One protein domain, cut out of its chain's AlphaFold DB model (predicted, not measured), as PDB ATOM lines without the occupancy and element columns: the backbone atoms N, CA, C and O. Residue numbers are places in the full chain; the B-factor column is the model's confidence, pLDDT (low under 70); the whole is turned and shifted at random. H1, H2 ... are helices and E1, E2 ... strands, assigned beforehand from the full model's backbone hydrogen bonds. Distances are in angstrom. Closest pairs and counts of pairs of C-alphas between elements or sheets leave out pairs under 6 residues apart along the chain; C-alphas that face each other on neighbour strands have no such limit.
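AT A GLANCE: This is residues 10 to 180 of the 187 residues of the protein "Putative S-methyl-5-thioribose kinase" of Treponema vincentii ATCC 35580 (UniProt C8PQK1). What does the model look like? A twisted antiparallel sheet has one helix packed on each face in three layers, H1 mostly on E1 and E2, H2 over E5 and E4. Beyond H2 the printed part makes a wide loop: H3 lies far out, H4 runs back to one end of H2, H5 lies past it with residues 152 to 162 sticking out, and H6 returns onto H2. What is it made of? The printed part has 171 residues with seven named helices and five named strands, class mixed, in the order H1 E1 E2 E3 H2 E4 E5 H3 H4 H5 H6 H7; the sheet's order is E1 E2 E3 E5 E4. It is compact, with a radius of gyration of the C-alphas of 17.7 A and spans of 54 by 40 by 36 A.

HOW THE PARTS SIT: Where is the first helix? H1, residues 11 to 19, is on the sheet of E1, 29 to 33, E2, 40 to 47, E3, 53 to 59, E5, 105 to 109, and E4, 96 to 100; its closest C-alphas to E1 are Lys 13 and Leu 29, 6.6 A. How do the strands pair? E1, E2 and E3 form a meander, each strand the antiparallel neighbour of the one before, with N 30 and O 46 at 2.9 A and N 43 and O 56 at 2.8 A within hydrogen-bond range. So are N 57 and O 106 of antiparallel E3 and E5, 2.9 A, and N 107 and O 98 of the hairpin E4 and E5, 2.8 A. Where is H2? H2, residues 74 to 88, is on the opposite face from H1, over E5 and E4 at a height over the sheet of 10.0 A; its closest C-alphas to E4 are Ala 79 and Tyr 99, 6.5 A. E3, H2 and E4 form a split strand-helix-strand unit, strands running the same way with E5 between them, its crossover right-handed. What follows? H4, residues 131 to 143, and H2 only just touch, with 3 pairs of C-alphas within 8 A, only at their ends, closest Leu 88 and Ala 142, 5.7 A. H6, residues 166 to 169, touches residues 77 to 81 of H2 alone, closest C-alphas Thr 168 and Arg 77, 6.1 A; it is close but not clearly touching H5, residues 148 to 153, as H7, residues 177 to 180, is to H3, residues 117 to 122, with closest C-alphas 6.6 A apart for Gly 148 and Pro 166 and 6.7 A for Leu 117 and Arg 179. Every O i to N i+4 pair is within hydrogen-bond range in H1 to H5; H6 and H7 are too short for one.

IN THESE COORDINATES: Where are the anchors? H1 begins with C-alpha 11 at (-30.444, -17.042, -41.353), and H7 ends with C-alpha 180 at (-18.305, -4.527, -20.776). Which elements are longer? First to last C-alpha, E2 measures 22.8 A, H2 21.2 A, E3 20.0 A and H4 16.7 A.

THE WHOLE: How far does it reach? The C-alphas farthest apart, Asp 26 and Gly 155, are 54.9 A apart. Is it continuous and confident? The printed part has no cut; the links E3 to H2 and H5 to H6 are long. Residues 151 to 180 have pLDDT under 70.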
ATOM      1  N   GLU A  10     -31.800 -12.996 -41.676       97.50
ATOM      2  CA  GLU A  10     -32.817 -14.049 -41.667       97.50
ATOM      3  C   GLU A  10     -32.241 -15.363 -41.140       97.50
ATOM      4  O   GLU A  10     -32.731 -15.932 -40.163       97.50
ATOM      5  N   THR A  11     -31.124 -15.796 -41.711       97.50
ATOM      6  CA  THR A  11     -30.444 -17.042 -41.353       97.50
ATOM      7  C   THR A  11     -29.881 -17.027 -39.934       97.50
ATOM      8  O   THR A  11     -29.814 -18.087 -39.310       97.50
ATOM      9  N   VAL A  12     -29.531 -15.863 -39.364       97.88
ATOM     10  CA  VAL A  12     -29.108 -15.773 -37.954       97.88
ATOM     11  C   VAL A  12     -30.250 -16.093 -36.983       97.88
ATOM     12  O   VAL A  12     -30.000 -16.707 -35.944       97.88
ATOM     13  N   LYS A  13     -31.503 -15.753 -37.322       98.06
ATOM     14  CA  LYS A  13     -32.681 -16.100 -36.507       98.06
ATOM     15  C   LYS A  13     -32.864 -17.614 -36.483       98.06
ATOM     16  O   LYS A  13     -32.845 -18.216 -35.410       98.06
ATOM     17  N   THR A  14     -32.908 -18.237 -37.661       96.62
ATOM     18  CA  THR A  14     -32.995 -19.698 -37.810       96.62
ATOM     19  C   THR A  14     -31.833 -20.404 -37.111       96.62
ATOM     20  O   THR A  14     -32.025 -21.382 -36.391       96.62
ATOM     21  N   TYR A  15     -30.613 -19.877 -37.244       96.75
ATOM     22  CA  TYR A  15     -29.427 -20.393 -36.565       96.75
ATOM     23  C   TYR A  15     -29.572 -20.389 -35.033       96.75
ATOM     24  O   TYR A  15     -29.245 -21.389 -34.382       96.75
ATOM     25  N   LEU A  16     -30.068 -19.296 -34.446       97.38
ATOM     26  CA  LEU A  16     -30.234 -19.182 -32.996       97.38
ATOM     27  C   LEU A  16     -31.346 -20.080 -32.445       97.38
ATOM     28  O   LEU A  16     -31.200 -20.621 -31.346       97.38
ATOM     29  N   VAL A  17     -32.414 -20.263 -33.215       96.69
ATOM     30  CA  VAL A  17     -33.555 -21.108 -32.859       96.69
ATOM     31  C   VAL A  17     -33.209 -22.591 -33.017       96.69
ATOM     32  O   VAL A  17     -33.188 -23.344 -32.045       96.69
ATOM     33  N   GLU A  18     -32.858 -23.024 -34.225       94.06
ATOM     34  CA  GLU A  18     -32.773 -24.449 -34.556       94.06
ATOM     35  C   GLU A  18     -31.449 -25.080 -34.124       94.06
ATOM     36  O   GLU A  18     -31.416 -26.193 -33.592       94.06
ATOM     37  N   ARG A  19     -30.330 -24.378 -34.356       93.00
ATOM     38  CA  ARG A  19     -28.990 -24.934 -34.104       93.00
ATOM     39  C   ARG A  19     -28.499 -24.658 -32.693       93.00
ATOM     40  O   ARG A  19     -27.803 -25.495 -32.123       93.00
ATOM     41  N   ARG A  20     -28.815 -23.480 -32.151       94.00
ATOM     42  CA  ARG A  20     -28.336 -23.046 -30.831       94.00
ATOM     43  C   ARG A  20     -29.369 -23.222 -29.726       94.00
ATOM     44  O   ARG A  20     -28.952 -23.320 -28.576       94.00
ATOM     45  N   ARG A  21     -30.663 -23.297 -30.059       95.81
ATOM     46  CA  ARG A  21     -31.772 -23.410 -29.094       95.81
ATOM     47  C   ARG A  21     -31.718 -22.318 -28.022       95.81
ATOM     48  O   ARG A  21     -31.972 -22.565 -26.846       95.81
ATOM     49  N   LEU A  22     -31.314 -21.113 -28.430       96.25
ATOM     50  CA  LEU A  22     -31.216 -19.946 -27.550       96.25
ATOM     51  C   LEU A  22     -32.511 -19.119 -27.530       96.25
ATOM     52  O   LEU A  22     -32.662 -18.277 -26.647       96.25
ATOM     53  N   PHE A  23     -33.436 -19.391 -28.448       96.88
ATOM     54  CA  PHE A  23     -34.805 -18.876 -28.497       96.88
ATOM     55  C   PHE A  23     -35.772 -20.042 -28.757       96.88
ATOM     56  O   PHE A  23     -35.329 -21.112 -29.195       96.88
ATOM     57  N   ALA A  24     -37.064 -19.860 -28.467       95.06
ATOM     58  CA  ALA A  24     -38.084 -20.865 -28.779       95.06
ATOM     59  C   ALA A  24     -38.331 -20.975 -30.298       95.06
ATOM     60  O   ALA A  24     -38.005 -20.062 -31.056       95.06
ATOM     61  N   LEU A  25     -38.881 -22.113 -30.745       92.94
ATOM     62  CA  LEU A  25     -39.069 -22.436 -32.172       92.94
ATOM     63  C   LEU A  25     -39.951 -21.428 -32.919       92.94
ATOM     64  O   LEU A  25     -39.700 -21.124 -34.080       92.94
ATOM     65  N   ASP A  26     -40.963 -20.919 -32.239       92.81
ATOM     66  CA  ASP A  26     -41.984 -19.994 -32.720       92.81
ATOM     67  C   ASP A  26     -41.795 -18.573 -32.165       92.81
ATOM     68  O   ASP A  26     -42.675 -17.724 -32.306       92.81
ATOM     69  N   GLU A  27     -40.649 -18.291 -31.534       95.00
ATOM     70  CA  GLU A  27     -40.391 -16.979 -30.955       95.00
ATOM     71  C   GLU A  27     -40.243 -15.929 -32.072       95.00
ATOM     72  O   GLU A  27     -39.403 -16.088 -32.962       95.00
ATOM     73  N   PRO A  28     -41.033 -14.839 -32.064       96.38
ATOM     74  CA  PRO A  28     -40.914 -13.802 -33.079       96.38
ATOM     75  C   PRO A  28     -39.640 -12.984 -32.841       96.38
ATOM     76  O   PRO A  28     -39.530 -12.254 -31.852       96.38
ATOM     77  N   LEU A  29     -38.684 -13.101 -33.766       98.25
ATOM     78  CA  LEU A  29     -37.367 -12.472 -33.669       98.25
ATOM     79  C   LEU A  29     -37.176 -11.347 -34.693       98.25
ATOM     80  O   LEU A  29     -37.450 -11.514 -35.883       98.25
ATOM     81  N   ASP A  30     -36.595 -10.245 -34.228       98.12
ATOM     82  CA  ASP A  30     -35.982  -9.208 -35.054       98.12
ATOM     83  C   ASP A  30     -34.473  -9.385 -35.090       98.12
ATOM     84  O   ASP A  30     -33.863  -9.735 -34.079       98.12
ATOM     85  N   ALA A  31     -33.862  -9.099 -36.236       98.12
ATOM     86  CA  ALA A  31     -32.420  -9.151 -36.398       98.12
ATOM     87  C   ALA A  31     -31.900  -7.939 -37.172       98.12
ATOM     88  O   ALA A  31     -32.478  -7.529 -38.174       98.12
ATOM     89  N   GLU A  32     -30.772  -7.402 -36.720       97.56
ATOM     90  CA  GLU A  32     -30.040  -6.315 -37.373       97.56
ATOM     91  C   GLU A  32     -28.537  -6.632 -37.386       97.56
ATOM     92  O   GLU A  32     -28.001  -7.173 -36.416       97.56
ATOM     93  N   GLU A  33     -27.837  -6.296 -38.474       95.38
ATOM     94  CA  GLU A  33     -26.369  -6.307 -38.506       95.38
ATOM     95  C   GLU A  33     -25.852  -4.956 -38.005       95.38
ATOM     96  O   GLU A  33     -26.162  -3.910 -38.564       95.38
ATOM     97  N   ILE A  34     -25.081  -4.978 -36.922       91.00
ATOM     98  CA  ILE A  34     -24.597  -3.792 -36.200       91.00
ATOM     99  C   ILE A  34     -23.067  -3.692 -36.193       91.00
ATOM    100  O   ILE A  34     -22.491  -2.972 -35.372       91.00
ATOM    101  N   GLY A  35     -22.382  -4.465 -37.037       84.62
ATOM    102  CA  GLY A  35     -20.931  -4.466 -37.107       84.62
ATOM    103  C   GLY A  35     -20.409  -3.201 -37.778       84.62
ATOM    104  O   GLY A  35     -20.464  -3.078 -38.993       84.62
ATOM    105  N   ASP A  36     -19.806  -2.300 -37.003       76.75
ATOM    106  CA  ASP A  36     -19.154  -1.081 -37.505       76.75
ATOM    107  C   ASP A  36     -17.671  -1.286 -37.879       76.75
ATOM    108  O   ASP A  36     -16.918  -0.327 -38.052       76.75
ATOM    109  N   GLY A  37     -17.231  -2.546 -37.991       74.38
ATOM    110  CA  GLY A  37     -15.833  -2.926 -38.188       74.38
ATOM    111  C   GLY A  37     -15.580  -3.819 -39.404       74.38
ATOM    112  O   GLY A  37     -16.443  -4.540 -39.891       74.38
ATOM    113  N   ASN A  38     -14.320  -3.849 -39.838       80.50
ATOM    114  CA  ASN A  38     -13.898  -4.447 -41.111       80.50
ATOM    115  C   ASN A  38     -13.602  -5.962 -41.079       80.50
ATOM    116  O   ASN A  38     -13.094  -6.506 -42.059       80.50
ATOM    117  N   ILE A  39     -13.835  -6.646 -39.950       84.88
ATOM    118  CA  ILE A  39     -13.293  -8.002 -39.711       84.88
ATOM    119  C   ILE A  39     -14.371  -9.066 -39.482       84.88
ATOM    120  O   ILE A  39     -14.235 -10.179 -39.983       84.88
ATOM    121  N   ASN A  40     -15.395  -8.763 -38.686       89.81
ATOM    122  CA  ASN A  40     -16.415  -9.731 -38.281       89.81
ATOM    123  C   ASN A  40     -17.801  -9.144 -38.534       89.81
ATOM    124  O   ASN A  40     -17.971  -7.924 -38.452       89.81
ATOM    125  N   TYR A  41     -18.764 -10.013 -38.811       92.44
ATOM    126  CA  TYR A  41     -20.180  -9.668 -38.838       92.44
ATOM    127  C   TYR A  41     -20.714  -9.742 -37.412       92.44
ATOM    128  O   TYR A  41     -20.358 -10.657 -36.663       92.44
ATOM    129  N   VAL A  42     -21.516  -8.760 -37.013       95.12
ATOM    130  CA  VAL A  42     -22.099  -8.715 -35.670       95.12
ATOM    131  C   VAL A  42     -23.587  -8.503 -35.819       95.12
ATOM    132  O   VAL A  42     -24.017  -7.429 -36.217       95.12
ATOM    133  N   PHE A  43     -24.364  -9.518 -35.478       97.06
ATOM    134  CA  PHE A  43     -25.813  -9.460 -35.501       97.06
ATOM    135  C   PHE A  43     -26.333  -9.275 -34.090       97.06
ATOM    136  O   PHE A  43     -25.853  -9.927 -33.160       97.06
ATOM    137  N   ARG A  44     -27.338  -8.424 -33.937       97.50
ATOM    138  CA  ARG A  44     -28.183  -8.411 -32.755       97.50
ATOM    139  C   ARG A  44     -29.510  -9.048 -33.108       97.50
ATOM    140  O   ARG A  44     -30.134  -8.639 -34.081       97.50
ATOM    141  N   VAL A  45     -29.931 -10.012 -32.301       98.25
ATOM    142  CA  VAL A  45     -31.219 -10.687 -32.441       98.25
ATOM    143  C   VAL A  45     -32.030 -10.481 -31.173       98.25
ATOM    144  O   VAL A  45     -31.569 -10.825 -30.083       98.25
ATOM    145  N   ARG A  46     -33.219  -9.902 -31.318       98.12
ATOM    146  CA  ARG A  46     -34.129  -9.556 -30.224       98.12
ATOM    147  C   ARG A  46     -35.431 -10.320 -30.363       98.12
ATOM    148  O   ARG A  46     -36.016 -10.357 -31.439       98.12
ATOM    149  N   SER A  47     -35.909 -10.862 -29.255       97.81
ATOM    150  CA  SER A  47     -37.274 -11.358 -29.160       97.81
ATOM    151  C   SER A  47     -38.257 -10.209 -28.983       97.81
ATOM    152  O   SER A  47     -38.073  -9.359 -28.108       97.81
ATOM    153  N   ARG A  48     -39.329 -10.209 -29.782       96.19
ATOM    154  CA  ARG A  48     -40.439  -9.253 -29.647       96.19
ATOM    155  C   ARG A  48     -41.334  -9.547 -28.444       96.19
ATOM    156  O   ARG A  48     -42.069  -8.663 -28.019       96.19
ATOM    157  N   THR A  49     -41.300 -10.768 -27.911       95.00
ATOM    158  CA  THR A  49     -42.172 -11.199 -26.809       95.00
ATOM    159  C   THR A  49     -41.462 -11.147 -25.466       95.00
ATOM    160  O   THR A  49     -41.988 -10.571 -24.520       95.00
ATOM    161  N   SER A  50     -40.263 -11.723 -25.368       94.31
ATOM    162  CA  SER A  50     -39.535 -11.834 -24.098       94.31
ATOM    163  C   SER A  50     -38.614 -10.645 -23.815       94.31
ATOM    164  O   SER A  50     -38.103 -10.514 -22.705       94.31
ATOM    165  N   GLY A  51     -38.338  -9.805 -24.819       92.75
ATOM    166  CA  GLY A  51     -37.332  -8.742 -24.735       92.75
ATOM    167  C   GLY A  51     -35.888  -9.256 -24.657       92.75
ATOM    168  O   GLY A  51     -34.947  -8.460 -24.628       92.75
ATOM    169  N   LYS A  52     -35.680 -10.582 -24.654       95.88
ATOM    170  CA  LYS A  52     -34.358 -11.206 -24.658       95.88
ATOM    171  C   LYS A  52     -33.591 -10.800 -25.915       95.88
ATOM    172  O   LYS A  52     -34.115 -10.886 -27.025       95.88
ATOM    173  N   SER A  53     -32.333 -10.405 -25.735       96.69
ATOM    174  CA  SER A  53     -31.446  -9.976 -26.818       96.69
ATOM    175  C   SER A  53     -30.121 -10.735 -26.781       96.69
ATOM    176  O   SER A  53     -29.520 -10.911 -25.717       96.69
ATOM    177  N   ILE A  54     -29.670 -11.202 -27.945       97.69
ATOM    178  CA  ILE A  54     -28.425 -11.956 -28.125       97.69
ATOM    179  C   ILE A  54     -27.601 -11.327 -29.245       97.69
ATOM    180  O   ILE A  54     -28.117 -10.986 -30.308       97.69
ATOM    181  N   ILE A  55     -26.293 -11.237 -29.016       97.19
ATOM    182  CA  ILE A  55     -25.309 -10.881 -30.031       97.19
ATOM    183  C   ILE A  55     -24.706 -12.145 -30.631       97.19
ATOM    184  O   ILE A  55     -24.217 -13.015 -29.908       97.19
ATOM    185  N   VAL A  56     -24.678 -12.209 -31.961       97.56
ATOM    186  CA  VAL A  56     -23.952 -13.222 -32.731       97.56
ATOM    187  C   VAL A  56     -22.815 -12.545 -33.477       97.56
ATOM    188  O   VAL A  56     -23.035 -11.759 -34.394       97.56
ATOM    189  N   LYS A  57     -21.581 -12.859 -33.090       95.94
ATOM    190  CA  LYS A  57     -20.374 -12.396 -33.771       95.94
ATOM    191  C   LYS A  57     -19.806 -13.528 -34.613       95.94
ATOM    192  O   LYS A  57     -19.359 -14.528 -34.057       95.94
ATOM    193  N   GLN A  58     -19.789 -13.360 -35.928       95.44
ATOM    194  CA  GLN A  58     -19.279 -14.353 -36.868       95.44
ATOM    195  C   GLN A  58     -18.001 -13.860 -37.550       95.44
ATOM    196  O   GLN A  58     -17.941 -12.739 -38.064       95.44
ATOM    197  N   ALA A  59     -16.975 -14.708 -37.563       93.12
ATOM    198  CA  ALA A  59     -15.763 -14.481 -38.339       93.12
ATOM    199  C   ALA A  59     -15.856 -15.157 -39.706       93.12
ATOM    200  O   ALA A  59     -16.350 -16.275 -39.804       93.12
ATOM    201  N   ASP A  60     -15.300 -14.514 -40.729       92.38
ATOM    202  CA  ASP A  60     -15.154 -15.099 -42.062       92.38
ATOM    203  C   ASP A  60     -13.692 -15.401 -42.425       92.38
ATOM    204  O   ASP A  60     -12.760 -14.867 -41.811       92.38
ATOM    205  N   ARG A  61     -13.487 -16.240 -43.443       91.19
ATOM    206  CA  ARG A  61     -12.173 -16.527 -44.038       91.19
ATOM    207  C   ARG A  61     -11.604 -15.340 -44.810       91.19
ATOM    208  O   ARG A  61     -10.409 -15.341 -45.096       91.19
ATOM    209  N   LEU A  62     -12.425 -14.347 -45.142       89.88
ATOM    210  CA  LEU A  62     -12.015 -13.123 -45.818       89.88
ATOM    211  C   LEU A  62     -12.214 -11.902 -44.905       89.88
ATOM    212  O   LEU A  62     -13.081 -11.868 -44.032       89.88
ATOM    213  N   LEU A  63     -11.388 -10.877 -45.097       86.56
ATOM    214  CA  LEU A  63     -11.608  -9.553 -44.519       86.56
ATOM    215  C   LEU A  63     -12.828  -8.898 -45.171       86.56
ATOM    216  O   LEU A  63     -12.863  -8.783 -46.393       86.56
ATOM    217  N   ARG A  64     -13.757  -8.355 -44.370       82.06
ATOM    218  CA  ARG A  64     -14.968  -7.691 -44.891       82.06
ATOM    219  C   ARG A  64     -14.636  -6.506 -45.796       82.06
ATOM    220  O   ARG A  64     -15.303  -6.297 -46.797       82.06
ATOM    221  N   SER A  65     -13.606  -5.735 -45.448       81.56
ATOM    222  CA  SER A  65     -13.279  -4.506 -46.180       81.56
ATOM    223  C   SER A  65     -12.514  -4.722 -47.482       81.56
ATOM    224  O   SER A  65     -12.621  -3.904 -48.385       81.56
ATOM    225  N   SER A  66     -11.688  -5.767 -47.562       86.38
ATOM    226  CA  SER A  66     -10.734  -5.938 -48.672       86.38
ATOM    227  C   SER A  66     -10.831  -7.282 -49.383       86.38
ATOM    228  O   SER A  66     -10.119  -7.489 -50.360       86.38
ATOM    229  N   GLY A  67     -11.624  -8.228 -48.875       88.06
ATOM    230  CA  GLY A  67     -11.699  -9.592 -49.406       88.06
ATOM    231  C   GLY A  67     -10.413 -10.405 -49.233       88.06
ATOM    232  O   GLY A  67     -10.332 -11.534 -49.704       88.06
ATOM    233  N   ARG A  68      -9.383  -9.865 -48.568       89.12
ATOM    234  CA  ARG A  68      -8.113 -10.571 -48.364       89.12
ATOM    235  C   ARG A  68      -8.298 -11.752 -47.409       89.12
ATOM    236  O   ARG A  68      -9.017 -11.598 -46.419       89.12
ATOM    237  N   PRO A  69      -7.600 -12.879 -47.630       91.56
ATOM    238  CA  PRO A  69      -7.637 -14.007 -46.712       91.56
ATOM    239  C   PRO A  69      -7.259 -13.604 -45.288       91.56
ATOM    240  O   PRO A  69      -6.280 -12.885 -45.063       91.56
ATOM    241  N   LEU A  70      -8.027 -14.095 -44.325       88.00
ATOM    242  CA  LEU A  70      -7.801 -13.903 -42.905       88.00
ATOM    243  C   LEU A  70      -8.099 -15.195 -42.150       88.00
ATOM    244  O   LEU A  70      -9.141 -15.821 -42.333       88.00
ATOM    245  N   ASP A  71      -7.184 -15.561 -41.256       88.38
ATOM    246  CA  ASP A  71      -7.295 -16.758 -40.427       88.38
ATOM    247  C   ASP A  71      -8.624 -16.777 -39.651       88.38
ATOM    248  O   ASP A  71      -8.909 -15.895 -38.829       88.38
ATOM    249  N   ILE A  72      -9.453 -17.785 -39.930       88.25
ATOM    250  CA  ILE A  72     -10.766 -17.964 -39.306       88.25
ATOM    251  C   ILE A  72     -10.644 -18.429 -37.847       88.25
ATOM    252  O   ILE A  72     -11.495 -18.108 -37.015       88.25
ATOM    253  N   THR A  73      -9.523 -19.072 -37.483       88.25
ATOM    254  CA  THR A  73      -9.276 -19.562 -36.117       88.25
ATOM    255  C   THR A  73      -9.148 -18.432 -35.092       88.25
ATOM    256  O   THR A  73      -9.192 -18.677 -33.885       88.25
ATOM    257  N   ARG A  74      -9.085 -17.169 -35.546       88.00
ATOM    258  CA  ARG A  74      -9.198 -15.980 -34.689       88.00
ATOM    259  C   ARG A  74     -10.460 -15.999 -33.822       88.00
ATOM    260  O   ARG A  74     -10.379 -15.604 -32.664       88.00
ATOM    261  N   SER A  75     -11.586 -16.487 -34.354       91.06
ATOM    262  CA  SER A  75     -12.856 -16.558 -33.613       91.06
ATOM    263  C   SER A  75     -12.764 -17.563 -32.468       91.06
ATOM    264  O   SER A  75     -13.182 -17.281 -31.350       91.06
ATOM    265  N   LYS A  76     -12.101 -18.702 -32.710       92.31
ATOM    266  CA  LYS A  76     -11.836 -19.713 -31.683       92.31
ATOM    267  C   LYS A  76     -10.975 -19.167 -30.549       92.31
ATOM    268  O   LYS A  76     -11.341 -19.306 -29.387       92.31
ATOM    269  N   ARG A  77      -9.869 -18.494 -30.887       89.75
ATOM    270  CA  ARG A  77      -8.985 -17.852 -29.897       89.75
ATOM    271  C   ARG A  77      -9.729 -16.787 -29.091       89.75
ATOM    272  O   ARG A  77      -9.541 -16.689 -27.884       89.75
ATOM    273  N   GLU A  78     -10.597 -16.015 -29.748       89.31
ATOM    274  CA  GLU A  78     -11.459 -15.044 -29.077       89.31
ATOM    275  C   GLU A  78     -12.427 -15.723 -28.099       89.31
ATOM    276  O   GLU A  78     -12.504 -15.321 -26.940       89.31
ATOM    277  N   ALA A  79     -13.113 -16.784 -28.525       92.19
ATOM    278  CA  ALA A  79     -14.022 -17.542 -27.674       92.19
ATOM    279  C   ALA A  79     -13.315 -18.174 -26.463       92.19
ATOM    280  O   ALA A  79     -13.858 -18.175 -25.362       92.19
ATOM    281  N   GLU A  80     -12.112 -18.719 -26.647       91.75
ATOM    282  CA  GLU A  80     -11.311 -19.308 -25.567       91.75
ATOM    283  C   GLU A  80     -10.917 -18.267 -24.518       91.75
ATOM    284  O   GLU A  80     -11.146 -18.468 -23.328       91.75
ATOM    285  N   ALA A  81     -10.391 -17.122 -24.943       87.06
ATOM    286  CA  ALA A  81     -10.016 -16.065 -24.013       87.06
ATOM    287  C   ALA A  81     -11.234 -15.402 -23.346       87.06
ATOM    288  O   ALA A  81     -11.171 -15.107 -22.155       87.06
ATOM    289  N   LEU A  82     -12.368 -15.244 -24.046       88.25
ATOM    290  CA  LEU A  82     -13.621 -14.807 -23.418       88.25
ATOM    291  C   LEU A  82     -14.065 -15.769 -22.312       88.25
ATOM    292  O   LEU A  82     -14.459 -15.309 -21.247       88.25
ATOM    293  N   ARG A  83     -13.958 -17.089 -22.520       90.75
ATOM    294  CA  ARG A  83     -14.264 -18.081 -21.476       90.75
ATOM    295  C   ARG A  83     -13.329 -17.966 -20.274       90.75
ATOM    296  O   ARG A  83     -13.806 -18.012 -19.146       90.75
ATOM    297  N   ILE A  84     -12.026 -17.790 -20.504       89.19
ATOM    298  CA  ILE A  84     -11.040 -17.611 -19.426       89.19
ATOM    299  C   ILE A  84     -11.370 -16.355 -18.613       89.19
ATOM    300  O   ILE A  84     -11.484 -16.417 -17.392       89.19
ATOM    301  N   TYR A  85     -11.593 -15.220 -19.275       87.50
ATOM    302  CA  TYR A  85     -11.912 -13.975 -18.581       87.50
ATOM    303  C   TYR A  85     -13.288 -13.991 -17.921       87.50
ATOM    304  O   TYR A  85     -13.450 -13.377 -16.870       87.50
ATOM    305  N   ALA A  86     -14.268 -14.695 -18.488       89.38
ATOM    306  CA  ALA A  86     -15.560 -14.896 -17.843       89.38
ATOM    307  C   ALA A  86     -15.428 -15.741 -16.568       89.38
ATOM    308  O   ALA A  86     -16.163 -15.506 -15.617       89.38
ATOM    309  N   ALA A  87     -14.490 -16.692 -16.524       89.56
ATOM    310  CA  ALA A  87     -14.224 -17.484 -15.325       89.56
ATOM    311  C   ALA A  87     -13.513 -16.675 -14.226       89.56
ATOM    312  O   ALA A  87     -13.797 -16.872 -13.050       89.56
ATOM    313  N   LEU A  88     -12.606 -15.767 -14.603       88.69
ATOM    314  CA  LEU A  88     -11.854 -14.932 -13.655       88.69
ATOM    315  C   LEU A  88     -12.640 -13.703 -13.184       88.69
ATOM    316  O   LEU A  88     -12.620 -13.351 -12.012       88.69
ATOM    317  N   THR A  89     -13.329 -13.046 -14.113       86.69
ATOM    318  CA  THR A  89     -13.979 -11.746 -13.913       86.69
ATOM    319  C   THR A  89     -15.365 -11.701 -14.571       86.69
ATOM    320  O   THR A  89     -15.611 -10.887 -15.468       86.69
ATOM    321  N   PRO A  90     -16.305 -12.579 -14.171       88.62
ATOM    322  CA  PRO A  90     -17.623 -12.693 -14.806       88.62
ATOM    323  C   PRO A  90     -18.411 -11.379 -14.811       88.62
ATOM    324  O   PRO A  90     -19.215 -11.147 -15.711       88.62
ATOM    325  N   GLN A  91     -18.172 -10.495 -13.839       84.12
ATOM    326  CA  GLN A  91     -18.799  -9.181 -13.747       84.12
ATOM    327  C   GLN A  91     -18.396  -8.238 -14.888       84.12
ATOM    328  O   GLN A  91     -19.196  -7.383 -15.252       84.12
ATOM    329  N   PHE A  92     -17.221  -8.424 -15.497       84.75
ATOM    330  CA  PHE A  92     -16.690  -7.557 -16.554       84.75
ATOM    331  C   PHE A  92     -16.799  -8.149 -17.958       84.75
ATOM    332  O   PHE A  92     -16.381  -7.503 -18.914       84.75
ATOM    333  N   ILE A  93     -17.342  -9.358 -18.102       87.69
ATOM    334  CA  ILE A  93     -17.443 -10.064 -19.381       87.69
ATOM    335  C   ILE A  93     -18.919 -10.327 -19.701       87.69
ATOM    336  O   ILE A  93     -19.673 -10.707 -18.797       87.69
ATOM    337  N   PRO A  94     -19.365 -10.129 -20.961       89.62
ATOM    338  CA  PRO A  94     -20.731 -10.452 -21.354       89.62
ATOM    339  C   PRO A  94     -20.999 -11.922 -21.080       89.62
ATOM    340  O   PRO A  94     -20.108 -12.756 -21.268       89.62
ATOM    341  N   HIS A  95     -22.223 -12.258 -20.684       92.44
ATOM    342  CA  HIS A  95     -22.571 -13.661 -20.538       92.44
ATOM    343  C   HIS A  95     -22.332 -14.396 -21.866       92.44
ATOM    344  O   HIS A  95     -22.848 -14.015 -22.919       92.44
ATOM    345  N   PHE A  96     -21.502 -15.436 -21.818       91.88
ATOM    346  CA  PHE A  96     -21.103 -16.212 -22.981       91.88
ATOM    347  C   PHE A  96     -22.034 -17.416 -23.122       91.88
ATOM    348  O   PHE A  96     -21.969 -18.344 -22.320       91.88
ATOM    349  N   TYR A  97     -22.881 -17.422 -24.152       95.69
ATOM    350  CA  TYR A  97     -23.831 -18.513 -24.366       95.69
ATOM    351  C   TYR A  97     -23.178 -19.702 -25.072       95.69
ATOM    352  O   TYR A  97     -23.326 -20.845 -24.646       95.69
ATOM    353  N   ALA A  98     -22.479 -19.456 -26.182       95.56
ATOM    354  CA  ALA A  98     -21.927 -20.530 -27.001       95.56
ATOM    355  C   ALA A  98     -20.843 -20.053 -27.972       95.56
ATOM    356  O   ALA A  98     -20.825 -18.901 -28.401       95.56
ATOM    357  N   TYR A  99     -20.007 -20.999 -28.403       95.94
ATOM    358  CA  TYR A  99     -19.195 -20.873 -29.611       95.94
ATOM    359  C   TYR A  99     -19.463 -22.052 -30.545       95.94
ATOM    360  O   TYR A  99     -19.505 -23.203 -30.101       95.94
ATOM    361  N   ASP A 100     -19.658 -21.745 -31.823       95.44
ATOM    362  CA  ASP A 100     -19.779 -22.692 -32.926       95.44
ATOM    363  C   ASP A 100     -18.477 -22.723 -33.718       95.44
ATOM    364  O   ASP A 100     -18.158 -21.754 -34.402       95.44
ATOM    365  N   ASP A 101     -17.743 -23.832 -33.654       93.94
ATOM    366  CA  ASP A 101     -16.507 -23.985 -34.424       93.94
ATOM    367  C   ASP A 101     -16.777 -24.077 -35.936       93.94
ATOM    368  O   ASP A 101     -16.046 -23.490 -36.730       93.94
ATOM    369  N   GLY A 102     -17.873 -24.732 -36.339       93.06
ATOM    370  CA  GLY A 102     -18.235 -24.904 -37.747       93.06
ATOM    371  C   GLY A 102     -18.679 -23.604 -38.414       93.06
ATOM    372  O   GLY A 102     -18.354 -23.370 -39.574       93.06
ATOM    373  N   MET A 103     -19.376 -22.740 -37.670       94.88
ATOM    374  CA  MET A 103     -19.809 -21.418 -38.152       94.88
ATOM    375  C   MET A 103     -18.842 -20.289 -37.780       94.88
ATOM    376  O   MET A 103     -19.058 -19.147 -38.182       94.88
ATOM    377  N   SER A 104     -17.816 -20.579 -36.969       95.19
ATOM    378  CA  SER A 104     -16.911 -19.587 -36.369       95.19
ATOM    379  C   SER A 104     -17.652 -18.423 -35.700       95.19
ATOM    380  O   SER A 104     -17.262 -17.255 -35.818       95.19
ATOM    381  N   ALA A 105     -18.734 -18.757 -34.990       96.00
ATOM    382  CA  ALA A 105     -19.689 -17.811 -34.426       96.00
ATOM    383  C   ALA A 105     -19.713 -17.857 -32.892       96.00
ATOM    384  O   ALA A 105     -19.844 -18.923 -32.289       96.00
ATOM    385  N   ILE A 106     -19.638 -16.688 -32.262       96.19
ATOM    386  CA  ILE A 106     -19.758 -16.488 -30.815       96.19
ATOM    387  C   ILE A 106     -21.144 -15.918 -30.519       96.19
ATOM    388  O   ILE A 106     -21.515 -14.888 -31.080       96.19
ATOM    389  N   CYS A 107     -21.892 -16.569 -29.631       97.38
ATOM    390  CA  CYS A 107     -23.181 -16.098 -29.125       97.38
ATOM    391  C   CYS A 107     -22.988 -15.569 -27.699       97.38
ATOM    392  O   CYS A 107     -22.532 -16.313 -26.827       97.38
ATOM    393  N   MET A 108     -23.337 -14.309 -27.453       95.94
ATOM    394  CA  MET A 108     -23.135 -13.648 -26.159       95.94
ATOM    395  C   MET A 108     -24.252 -12.653 -25.835       95.94
ATOM    396  O   MET A 108     -25.080 -12.327 -26.684       95.94
ATOM    397  N   GLU A 109     -24.291 -12.204 -24.586       94.44
ATOM    398  CA  GLU A 109     -25.194 -11.161 -24.096       94.44
ATOM    399  C   GLU A 109     -25.121  -9.879 -24.936       94.44
ATOM    400  O   GLU A 109     -24.044  -9.437 -25.348       94.44
ATOM    401  N   ASP A 110     -26.281  -9.258 -25.149       92.56
ATOM    402  CA  ASP A 110     -26.362  -7.913 -25.706       92.56
ATOM    403  C   ASP A 110     -26.037  -6.845 -24.664       92.56
ATOM    404  O   ASP A 110     -26.824  -6.538 -23.774       92.56
ATOM    405  N   ILE A 111     -24.866  -6.240 -24.834       87.75
ATOM    406  CA  ILE A 111     -24.347  -5.148 -24.007       87.75
ATOM    407  C   ILE A 111     -24.633  -3.769 -24.615       87.75
ATOM    408  O   ILE A 111     -23.851  -2.830 -24.454       87.75
ATOM    409  N   SER A 112     -25.728  -3.624 -25.370       85.56
ATOM    410  CA  SER A 112     -26.120  -2.341 -25.968       85.56
ATOM    411  C   SER A 112     -26.242  -1.217 -24.941       85.56
ATOM    412  O   SER A 112     -26.035  -0.058 -25.294       85.56
ATOM    413  N   TYR A 113     -26.535  -1.572 -23.689       83.19
ATOM    414  CA  TYR A 113     -26.643  -0.658 -22.559       83.19
ATOM    415  C   TYR A 113     -25.306  -0.029 -22.129       83.19
ATOM    416  O   TYR A 113     -25.342   1.006 -21.483       83.19
ATOM    417  N   CYS A 114     -24.145  -0.589 -22.507       78.25
ATOM    418  CA  CYS A 114     -22.829  -0.138 -22.026       78.25
ATOM    419  C   CYS A 114     -22.171   1.017 -22.817       78.25
ATOM    420  O   CYS A 114     -21.040   1.408 -22.517       78.25
ATOM    421  N   GLY A 115     -22.800   1.519 -23.886       76.31
ATOM    422  CA  GLY A 115     -22.163   2.493 -24.785       76.31
ATOM    423  C   GLY A 115     -20.877   1.964 -25.449       76.31
ATOM    424  O   GLY A 115     -20.573   0.771 -25.407       76.31
ATOM    425  N   ASN A 116     -20.122   2.822 -26.142       82.75
ATOM    426  CA  ASN A 116     -18.782   2.498 -26.657       82.75
ATOM    427  C   ASN A 116     -17.789   3.525 -26.115       82.75
ATOM    428  O   ASN A 116     -17.859   4.681 -26.519       82.75
ATOM    429  N   LEU A 117     -16.837   3.103 -25.272       83.38
ATOM    430  CA  LEU A 117     -15.906   4.006 -24.578       83.38
ATOM    431  C   LEU A 117     -15.268   5.060 -25.481       83.38
ATOM    432  O   LEU A 117     -15.208   6.227 -25.116       83.38
ATOM    433  N   ARG A 118     -14.794   4.661 -26.666       83.38
ATOM    434  CA  ARG A 118     -14.152   5.593 -27.597       83.38
ATOM    435  C   ARG A 118     -15.133   6.677 -28.036       83.38
ATOM    436  O   ARG A 118     -14.760   7.842 -28.052       83.38
ATOM    437  N   LYS A 119     -16.366   6.296 -28.386       84.25
ATOM    438  CA  LYS A 119     -17.408   7.236 -28.825       84.25
ATOM    439  C   LYS A 119     -17.832   8.158 -27.678       84.25
ATOM    440  O   LYS A 119     -17.934   9.358 -27.896       84.25
ATOM    441  N   GLU A 120     -17.988   7.619 -26.467       85.75
ATOM    442  CA  GLU A 120     -18.310   8.413 -25.272       85.75
ATOM    443  C   GLU A 120     -17.219   9.457 -24.979       85.75
ATOM    444  O   GLU A 120     -17.520  10.641 -24.832       85.75
ATOM    445  N   LEU A 121     -15.945   9.046 -24.986       87.19
ATOM    446  CA  LEU A 121     -14.806   9.940 -24.756       87.19
ATOM    447  C   LEU A 121     -14.663  11.002 -25.848       87.19
ATOM    448  O   LEU A 121     -14.430  12.167 -25.542       87.19
ATOM    449  N   MET A 122     -14.825  10.625 -27.120       89.88
ATOM    450  CA  MET A 122     -14.800  11.581 -28.234       89.88
ATOM    451  C   MET A 122     -15.931  12.612 -28.141       89.88
ATOM    452  O   MET A 122     -15.750  13.748 -28.562       89.88
ATOM    453  N   ALA A 123     -17.077  12.229 -27.575       93.38
ATOM    454  CA  ALA A 123     -18.195  13.130 -27.315       93.38
ATOM    455  C   ALA A 123     -18.014  13.980 -26.041       93.38
ATOM    456  O   ALA A 123     -18.938  14.696 -25.661       93.38
ATOM    457  N   GLY A 124     -16.867  13.886 -25.356       93.31
ATOM    458  CA  GLY A 124     -16.601  14.611 -24.112       93.31
ATOM    459  C   GLY A 124     -17.480  14.165 -22.940       93.31
ATOM    460  O   GLY A 124     -17.635  14.910 -21.974       93.31
ATOM    461  N   ARG A 125     -18.087  12.973 -23.015       87.81
ATOM    462  CA  ARG A 125     -18.938  12.462 -21.938       87.81
ATOM    463  C   ARG A 125     -18.072  12.002 -20.774       87.81
ATOM    464  O   ARG A 125     -17.081  11.294 -20.953       87.81
ATOM    465  N   LEU A 126     -18.481  12.395 -19.573       86.56
ATOM    466  CA  LEU A 126     -17.858  11.927 -18.345       86.56
ATOM    467  C   LEU A 126     -18.119  10.429 -18.177       86.56
ATOM    468  O   LEU A 126     -19.236   9.950 -18.375       86.56
ATOM    469  N   LEU A 127     -17.069   9.696 -17.812       84.56
ATOM    470  CA  LEU A 127     -17.183   8.284 -17.468       84.56
ATOM    471  C   LEU A 127     -17.708   8.128 -16.034       84.56
ATOM    472  O   LEU A 127     -17.527   9.036 -15.218       84.56
ATOM    473  N   PRO A 128     -18.322   6.979 -15.695       83.25
ATOM    474  CA  PRO A 128     -18.703   6.684 -14.319       83.25
ATOM    475  C   PRO A 128     -17.509   6.798 -13.367       83.25
ATOM    476  O   PRO A 128     -16.400   6.394 -13.715       83.25
ATOM    477  N   VAL A 129     -17.747   7.276 -12.142       86.31
ATOM    478  CA  VAL A 129     -16.696   7.435 -11.114       86.31
ATOM    479  C   VAL A 129     -15.967   6.111 -10.842       86.31
ATOM    480  O   VAL A 129     -14.751   6.091 -10.692       86.31
ATOM    481  N   SER A 130     -16.692   4.990 -10.890       83.50
ATOM    482  CA  SER A 130     -16.149   3.641 -10.685       83.50
ATOM    483  C   SER A 130     -15.332   3.097 -11.864       83.50
ATOM    484  O   SER A 130     -14.845   1.970 -11.802       83.50
ATOM    485  N   PHE A 131     -15.208   3.829 -12.978       85.19
ATOM    486  CA  PHE A 131     -14.562   3.310 -14.185       85.19
ATOM    487  C   PHE A 131     -13.099   2.927 -13.946       85.19
ATOM    488  O   PHE A 131     -12.683   1.838 -14.338       85.19
ATOM    489  N   ALA A 132     -12.326   3.816 -13.316       87.75
ATOM    490  CA  ALA A 132     -10.900   3.593 -13.093       87.75
ATOM    491  C   ALA A 132     -10.656   2.358 -12.210       87.75
ATOM    492  O   ALA A 132      -9.808   1.531 -12.536       87.75
ATOM    493  N   GLU A 133     -11.449   2.206 -11.148       88.75
ATOM    494  CA  GLU A 133     -11.400   1.053 -10.246       88.75
ATOM    495  C   GLU A 133     -11.776  -0.241 -10.975       88.75
ATOM    496  O   GLU A 133     -11.008  -1.198 -10.952       88.75
ATOM    497  N   ASN A 134     -12.884  -0.251 -11.724       85.88
ATOM    498  CA  ASN A 134     -13.312  -1.419 -12.500       85.88
ATOM    499  C   ASN A 134     -12.267  -1.843 -13.541       85.88
ATOM    500  O   ASN A 134     -12.001  -3.033 -13.717       85.88
ATOM    501  N   ALA A 135     -11.662  -0.876 -14.234       86.56
ATOM    502  CA  ALA A 135     -10.603  -1.146 -15.196       86.56
ATOM    503  C   ALA A 135      -9.354  -1.717 -14.512       86.56
ATOM    504  O   ALA A 135      -8.787  -2.693 -15.006       86.56
ATOM    505  N   ALA A 136      -8.950  -1.155 -13.370       90.12
ATOM    506  CA  ALA A 136      -7.827  -1.656 -12.588       90.12
ATOM    507  C   ALA A 136      -8.079  -3.085 -12.085       90.12
ATOM    508  O   ALA A 136      -7.223  -3.947 -12.284       90.12
ATOM    509  N   SER A 137      -9.262  -3.367 -11.529       88.56
ATOM    510  CA  SER A 137      -9.663  -4.712 -11.099       88.56
ATOM    511  C   SER A 137      -9.652  -5.705 -12.256       88.56
ATOM    512  O   SER A 137      -9.069  -6.773 -12.133       88.56
ATOM    513  N   PHE A 138     -10.205  -5.353 -13.423       86.75
ATOM    514  CA  PHE A 138     -10.142  -6.235 -14.592       86.75
ATOM    515  C   PHE A 138      -8.693  -6.575 -14.985       86.75
ATOM    516  O   PHE A 138      -8.370  -7.732 -15.256       86.75
ATOM    517  N   LEU A 139      -7.795  -5.587 -14.999       90.38
ATOM    518  CA  LEU A 139      -6.385  -5.821 -15.318       90.38
ATOM    519  C   LEU A 139      -5.696  -6.707 -14.266       90.38
ATOM    520  O   LEU A 139      -4.960  -7.626 -14.631       90.38
ATOM    521  N   ALA A 140      -5.946  -6.453 -12.982       90.31
ATOM    522  CA  ALA A 140      -5.355  -7.201 -11.878       90.31
ATOM    523  C   ALA A 140      -5.869  -8.646 -11.803       90.31
ATOM    524  O   ALA A 140      -5.077  -9.562 -11.606       90.31
ATOM    525  N   ASP A 141      -7.164  -8.860 -12.022       87.12
ATOM    526  CA  ASP A 141      -7.817 -10.145 -11.758       87.12
ATOM    527  C   ASP A 141      -7.910 -11.033 -13.009       87.12
ATOM    528  O   ASP A 141      -7.962 -12.258 -12.899       87.12
ATOM    529  N   ALA A 142      -7.899 -10.452 -14.215       86.56
ATOM    530  CA  ALA A 142      -7.990 -11.204 -15.469       86.56
ATOM    531  C   ALA A 142      -6.666 -11.236 -16.248       86.56
ATOM    532  O   ALA A 142      -6.234 -12.291 -16.729       86.56
ATOM    533  N   VAL A 143      -6.003 -10.084 -16.392       87.31
ATOM    534  CA  VAL A 143      -4.820  -9.956 -17.260       87.31
ATOM    535  C   VAL A 143      -3.544 -10.409 -16.550       87.31
ATOM    536  O   VAL A 143      -2.745 -11.137 -17.138       87.31
ATOM    537  N   PHE A 144      -3.340 -10.035 -15.286       87.75
ATOM    538  CA  PHE A 144      -2.136 -10.438 -14.554       87.75
ATOM    539  C   PHE A 144      -2.019 -11.965 -14.355       87.75
ATOM    540  O   PHE A 144      -0.959 -12.499 -14.699       87.75
ATOM    541  N   PRO A 145      -3.062 -12.711 -13.933       86.56
ATOM    542  CA  PRO A 145      -2.970 -14.163 -13.733       86.56
ATOM    543  C   PRO A 145      -2.765 -14.949 -15.032       86.56
ATOM    544  O   PRO A 145      -2.274 -16.074 -15.019       86.56
ATOM    545  N   THR A 146      -3.121 -14.356 -16.174       83.31
ATOM    546  CA  THR A 146      -2.900 -14.940 -17.506       83.31
ATOM    547  C   THR A 146      -1.560 -14.525 -18.128       83.31
ATOM    548  O   THR A 146      -1.205 -14.990 -19.216       83.31
ATOM    549  N   SER A 147      -0.785 -13.679 -17.444       82.75
ATOM    550  CA  SER A 147       0.505 -13.182 -17.915       82.75
ATOM    551  C   SER A 147       1.654 -14.141 -17.595       82.75
ATOM    552  O   SER A 147       1.640 -14.871 -16.607       82.75
ATOM    553  N   GLY A 148       2.721 -14.091 -18.401       77.88
ATOM    554  CA  GLY A 148       3.944 -14.855 -18.127       77.88
ATOM    555  C   GLY A 148       4.629 -14.485 -16.804       77.88
ATOM    556  O   GLY A 148       5.350 -15.312 -16.257       77.88
ATOM    557  N   LEU A 149       4.385 -13.277 -16.275       77.94
ATOM    558  CA  LEU A 149       4.960 -12.805 -15.009       77.94
ATOM    559  C   LEU A 149       4.437 -13.613 -13.819       77.94
ATOM    560  O   LEU A 149       5.212 -13.996 -12.948       77.94
ATOM    561  N   PHE A 150       3.141 -13.927 -13.821       77.38
ATOM    562  CA  PHE A 150       2.525 -14.753 -12.786       77.38
ATOM    563  C   PHE A 150       3.098 -16.178 -12.789       77.38
ATOM    564  O   PHE A 150       3.483 -16.703 -11.744       77.38
ATOM    565  N   PHE A 151       3.249 -16.776 -13.976       68.81
ATOM    566  CA  PHE A 151       3.824 -18.118 -14.119       68.81
ATOM    567  C   PHE A 151       5.318 -18.187 -13.778       68.81
ATOM    568  O   PHE A 151       5.778 -19.226 -13.319       68.81
ATOM    569  N   ALA A 152       6.076 -17.104 -13.979       62.41
ATOM    570  CA  ALA A 152       7.492 -17.045 -13.613       62.41
ATOM    571  C   ALA A 152       7.711 -16.912 -12.094       62.41
ATOM    572  O   ALA A 152       8.694 -17.428 -11.571       62.41
ATOM    573  N   ALA A 153       6.796 -16.243 -11.385       60.09
ATOM    574  CA  ALA A 153       6.882 -16.035  -9.939       60.09
ATOM    575  C   ALA A 153       6.460 -17.269  -9.113       60.09
ATOM    576  O   ALA A 153       6.913 -17.446  -7.984       60.09
ATOM    577  N   GLY A 154       5.596 -18.132  -9.659       54.53
ATOM    578  CA  GLY A 154       5.110 -19.339  -8.994       54.53
ATOM    579  C   GLY A 154       5.802 -20.603  -9.496       54.53
ATOM    580  O   GLY A 154       5.328 -21.221 -10.444       54.53
ATOM    581  N   GLY A 155       6.876 -21.042  -8.835       45.75
ATOM    582  CA  GLY A 155       7.542 -22.329  -9.091       45.75
ATOM    583  C   GLY A 155       6.697 -23.560  -8.726       45.75
ATOM    584  O   GLY A 155       7.128 -24.379  -7.919       45.75
ATOM    585  N   LYS A 156       5.482 -23.706  -9.270       44.34
ATOM    586  CA  LYS A 156       4.621 -24.876  -9.053       44.34
ATOM    587  C   LYS A 156       4.170 -25.510 -10.360       44.34
ATOM    588  O   LYS A 156       3.298 -25.024 -11.078       44.34
ATOM    589  N   GLU A 157       4.726 -26.689 -10.597       47.94
ATOM    590  CA  GLU A 157       4.094 -27.734 -11.381       47.94
ATOM    591  C   GLU A 157       2.898 -28.287 -10.594       47.94
ATOM    592  O   GLU A 157       3.073 -28.981  -9.600       47.94
ATOM    593  N   GLY A 158       1.669 -27.959 -10.993       37.75
ATOM    594  CA  GLY A 158       0.489 -28.562 -10.371       37.75
ATOM    595  C   GLY A 158      -0.818 -27.860 -10.721       37.75
ATOM    596  O   GLY A 158      -0.984 -26.677 -10.464       37.75
ATOM    597  N   ALA A 159      -1.741 -28.615 -11.317       36.81
ATOM    598  CA  ALA A 159      -3.185 -28.359 -11.419       36.81
ATOM    599  C   ALA A 159      -3.725 -27.118 -12.177       36.81
ATOM    600  O   ALA A 159      -4.939 -26.982 -12.271       36.81
ATOM    601  N   GLY A 160      -2.895 -26.260 -12.787       36.78
ATOM    602  CA  GLY A 160      -3.364 -25.138 -13.638       36.78
ATOM    603  C   GLY A 160      -2.996 -25.221 -15.130       36.78
ATOM    604  O   GLY A 160      -3.438 -24.398 -15.932       36.78
ATOM    605  N   LYS A 161      -2.175 -26.209 -15.520       39.03
ATOM    606  CA  LYS A 161      -1.494 -26.252 -16.831       39.03
ATOM    607  C   LYS A 161      -2.421 -26.512 -18.040       39.03
ATOM    608  O   LYS A 161      -2.008 -26.220 -19.157       39.03
ATOM    609  N   SER A 162      -3.642 -27.037 -17.867       40.94
ATOM    610  CA  SER A 162      -4.497 -27.390 -19.023       40.94
ATOM    611  C   SER A 162      -5.403 -26.259 -19.524       40.94
ATOM    612  O   SER A 162      -5.838 -26.316 -20.670       40.94
ATOM    613  N   VAL A 163      -5.679 -25.238 -18.705       44.22
ATOM    614  CA  VAL A 163      -6.620 -24.150 -19.055       44.22
ATOM    615  C   VAL A 163      -5.891 -22.859 -19.447       44.22
ATOM    616  O   VAL A 163      -6.417 -22.051 -20.207       44.22
ATOM    617  N   TYR A 164      -4.649 -22.683 -18.996       51.88
ATOM    618  CA  TYR A 164      -3.918 -21.425 -19.112       51.88
ATOM    619  C   TYR A 164      -2.676 -21.573 -19.989       51.88
ATOM    620  O   TYR A 164      -1.564 -21.756 -19.500       51.88
ATOM    621  N   GLN A 165      -2.850 -21.489 -21.311       42.91
ATOM    622  CA  GLN A 165      -1.716 -21.324 -22.220       42.91
ATOM    623  C   GLN A 165      -1.474 -19.832 -22.515       42.91
ATOM    624  O   GLN A 165      -2.331 -19.185 -23.120       42.91
ATOM    625  N   PRO A 166      -0.279 -19.282 -22.212       37.88
ATOM    626  CA  PRO A 166       0.078 -17.885 -22.503       37.88
ATOM    627  C   PRO A 166      -0.033 -17.496 -23.987       37.88
ATOM    628  O   PRO A 166      -0.064 -16.315 -24.331       37.88
ATOM    629  N   ARG A 167      -0.068 -18.482 -24.896       36.91
ATOM    630  CA  ARG A 167      -0.209 -18.261 -26.342       36.91
ATOM    631  C   ARG A 167      -1.619 -17.823 -26.750       36.91
ATOM    632  O   ARG A 167      -1.735 -17.091 -27.729       36.91
ATOM    633  N   THR A 168      -2.658 -18.198 -26.003       38.53
ATOM    634  CA  THR A 168      -4.059 -17.878 -26.335       38.53
ATOM    635  C   THR A 168      -4.388 -16.401 -26.084       38.53
ATOM    636  O   THR A 168      -5.213 -15.820 -26.783       38.53
ATOM    637  N   VAL A 169      -3.681 -15.753 -25.151       41.09
ATOM    638  CA  VAL A 169      -4.028 -14.415 -24.633       41.09
ATOM    639  C   VAL A 169      -3.222 -13.271 -25.285       41.09
ATOM    640  O   VAL A 169      -3.565 -12.099 -25.151       41.09
ATOM    641  N   ARG A 170      -2.177 -13.573 -26.073       31.91
ATOM    642  CA  ARG A 170      -1.248 -12.554 -26.622       31.91
ATOM    643  C   ARG A 170      -1.832 -11.587 -27.657       31.91
ATOM    644  O   ARG A 170      -1.235 -10.540 -27.878       31.91
ATOM    645  N   ASN A 171      -2.968 -11.895 -28.285       33.62
ATOM    646  CA  ASN A 171      -3.513 -11.107 -29.399       33.62
ATOM    647  C   ASN A 171      -4.956 -10.650 -29.140       33.62
ATOM    648  O   ASN A 171      -5.876 -10.997 -29.875       33.62
ATOM    649  N   PHE A 172      -5.155  -9.842 -28.097       38.91
ATOM    650  CA  PHE A 172      -6.457  -9.279 -27.727       38.91
ATOM    651  C   PHE A 172      -6.466  -7.753 -27.901       38.91
ATOM    652  O   PHE A 172      -6.474  -6.995 -26.940       38.91
ATOM    653  N   ARG A 173      -6.431  -7.277 -29.156       32.16
ATOM    654  CA  ARG A 173      -6.583  -5.837 -29.460       32.16
ATOM    655  C   ARG A 173      -8.017  -5.421 -29.840       32.16
ATOM    656  O   ARG A 173      -8.306  -4.236 -29.766       32.16
ATOM    657  N   ASN A 174      -8.929  -6.354 -30.170       33.62
ATOM    658  CA  ASN A 174     -10.215  -6.029 -30.836       33.62
ATOM    659  C   ASN A 174     -11.480  -6.770 -30.320       33.62
ATOM    660  O   ASN A 174     -12.478  -6.861 -31.035       33.62
ATOM    661  N   THR A 175     -11.484  -7.341 -29.117       41.59
ATOM    662  CA  THR A 175     -12.490  -8.354 -28.711       41.59
ATOM    663  C   THR A 175     -13.703  -7.838 -27.938       41.59
ATOM    664  O   THR A 175     -14.425  -8.614 -27.328       41.59
ATOM    665  N   GLY A 176     -13.971  -6.531 -27.934       42.25
ATOM    666  CA  GLY A 176     -15.167  -5.991 -27.268       42.25
ATOM    667  C   GLY A 176     -15.196  -6.160 -25.739       42.25
ATOM    668  O   GLY A 176     -16.092  -5.620 -25.102       42.25
ATOM    669  N   VAL A 177     -14.196  -6.814 -25.135       45.84
ATOM    670  CA  VAL A 177     -14.023  -6.977 -23.681       45.84
ATOM    671  C   VAL A 177     -14.050  -5.624 -22.970       45.84
ATOM    672  O   VAL A 177     -14.789  -5.439 -22.008       45.84
ATOM    673  N   PHE A 178     -13.361  -4.625 -23.532       40.53
ATOM    674  CA  PHE A 178     -13.368  -3.263 -22.998       40.53
ATOM    675  C   PHE A 178     -14.747  -2.602 -22.996       40.53
ATOM    676  O   PHE A 178     -14.939  -1.665 -22.235       40.53
ATOM    677  N   ARG A 179     -15.713  -3.067 -23.801       47.97
ATOM    678  CA  ARG A 179     -17.071  -2.506 -23.818       47.97
ATOM    679  C   ARG A 179     -17.862  -2.869 -22.555       47.97
ATOM    680  O   ARG A 179     -18.769  -2.139 -22.186       47.97
ATOM    681  N   THR A 180     -17.504  -3.957 -21.877       45.03
ATOM    682  CA  THR A 180     -18.305  -4.527 -20.776       45.03
ATOM    683  C   THR A 180     -17.778  -4.151 -19.394       45.03
ATOM    684  O   THR A 180     -18.555  -4.030 -18.453       45.03
TER     685      THR A 180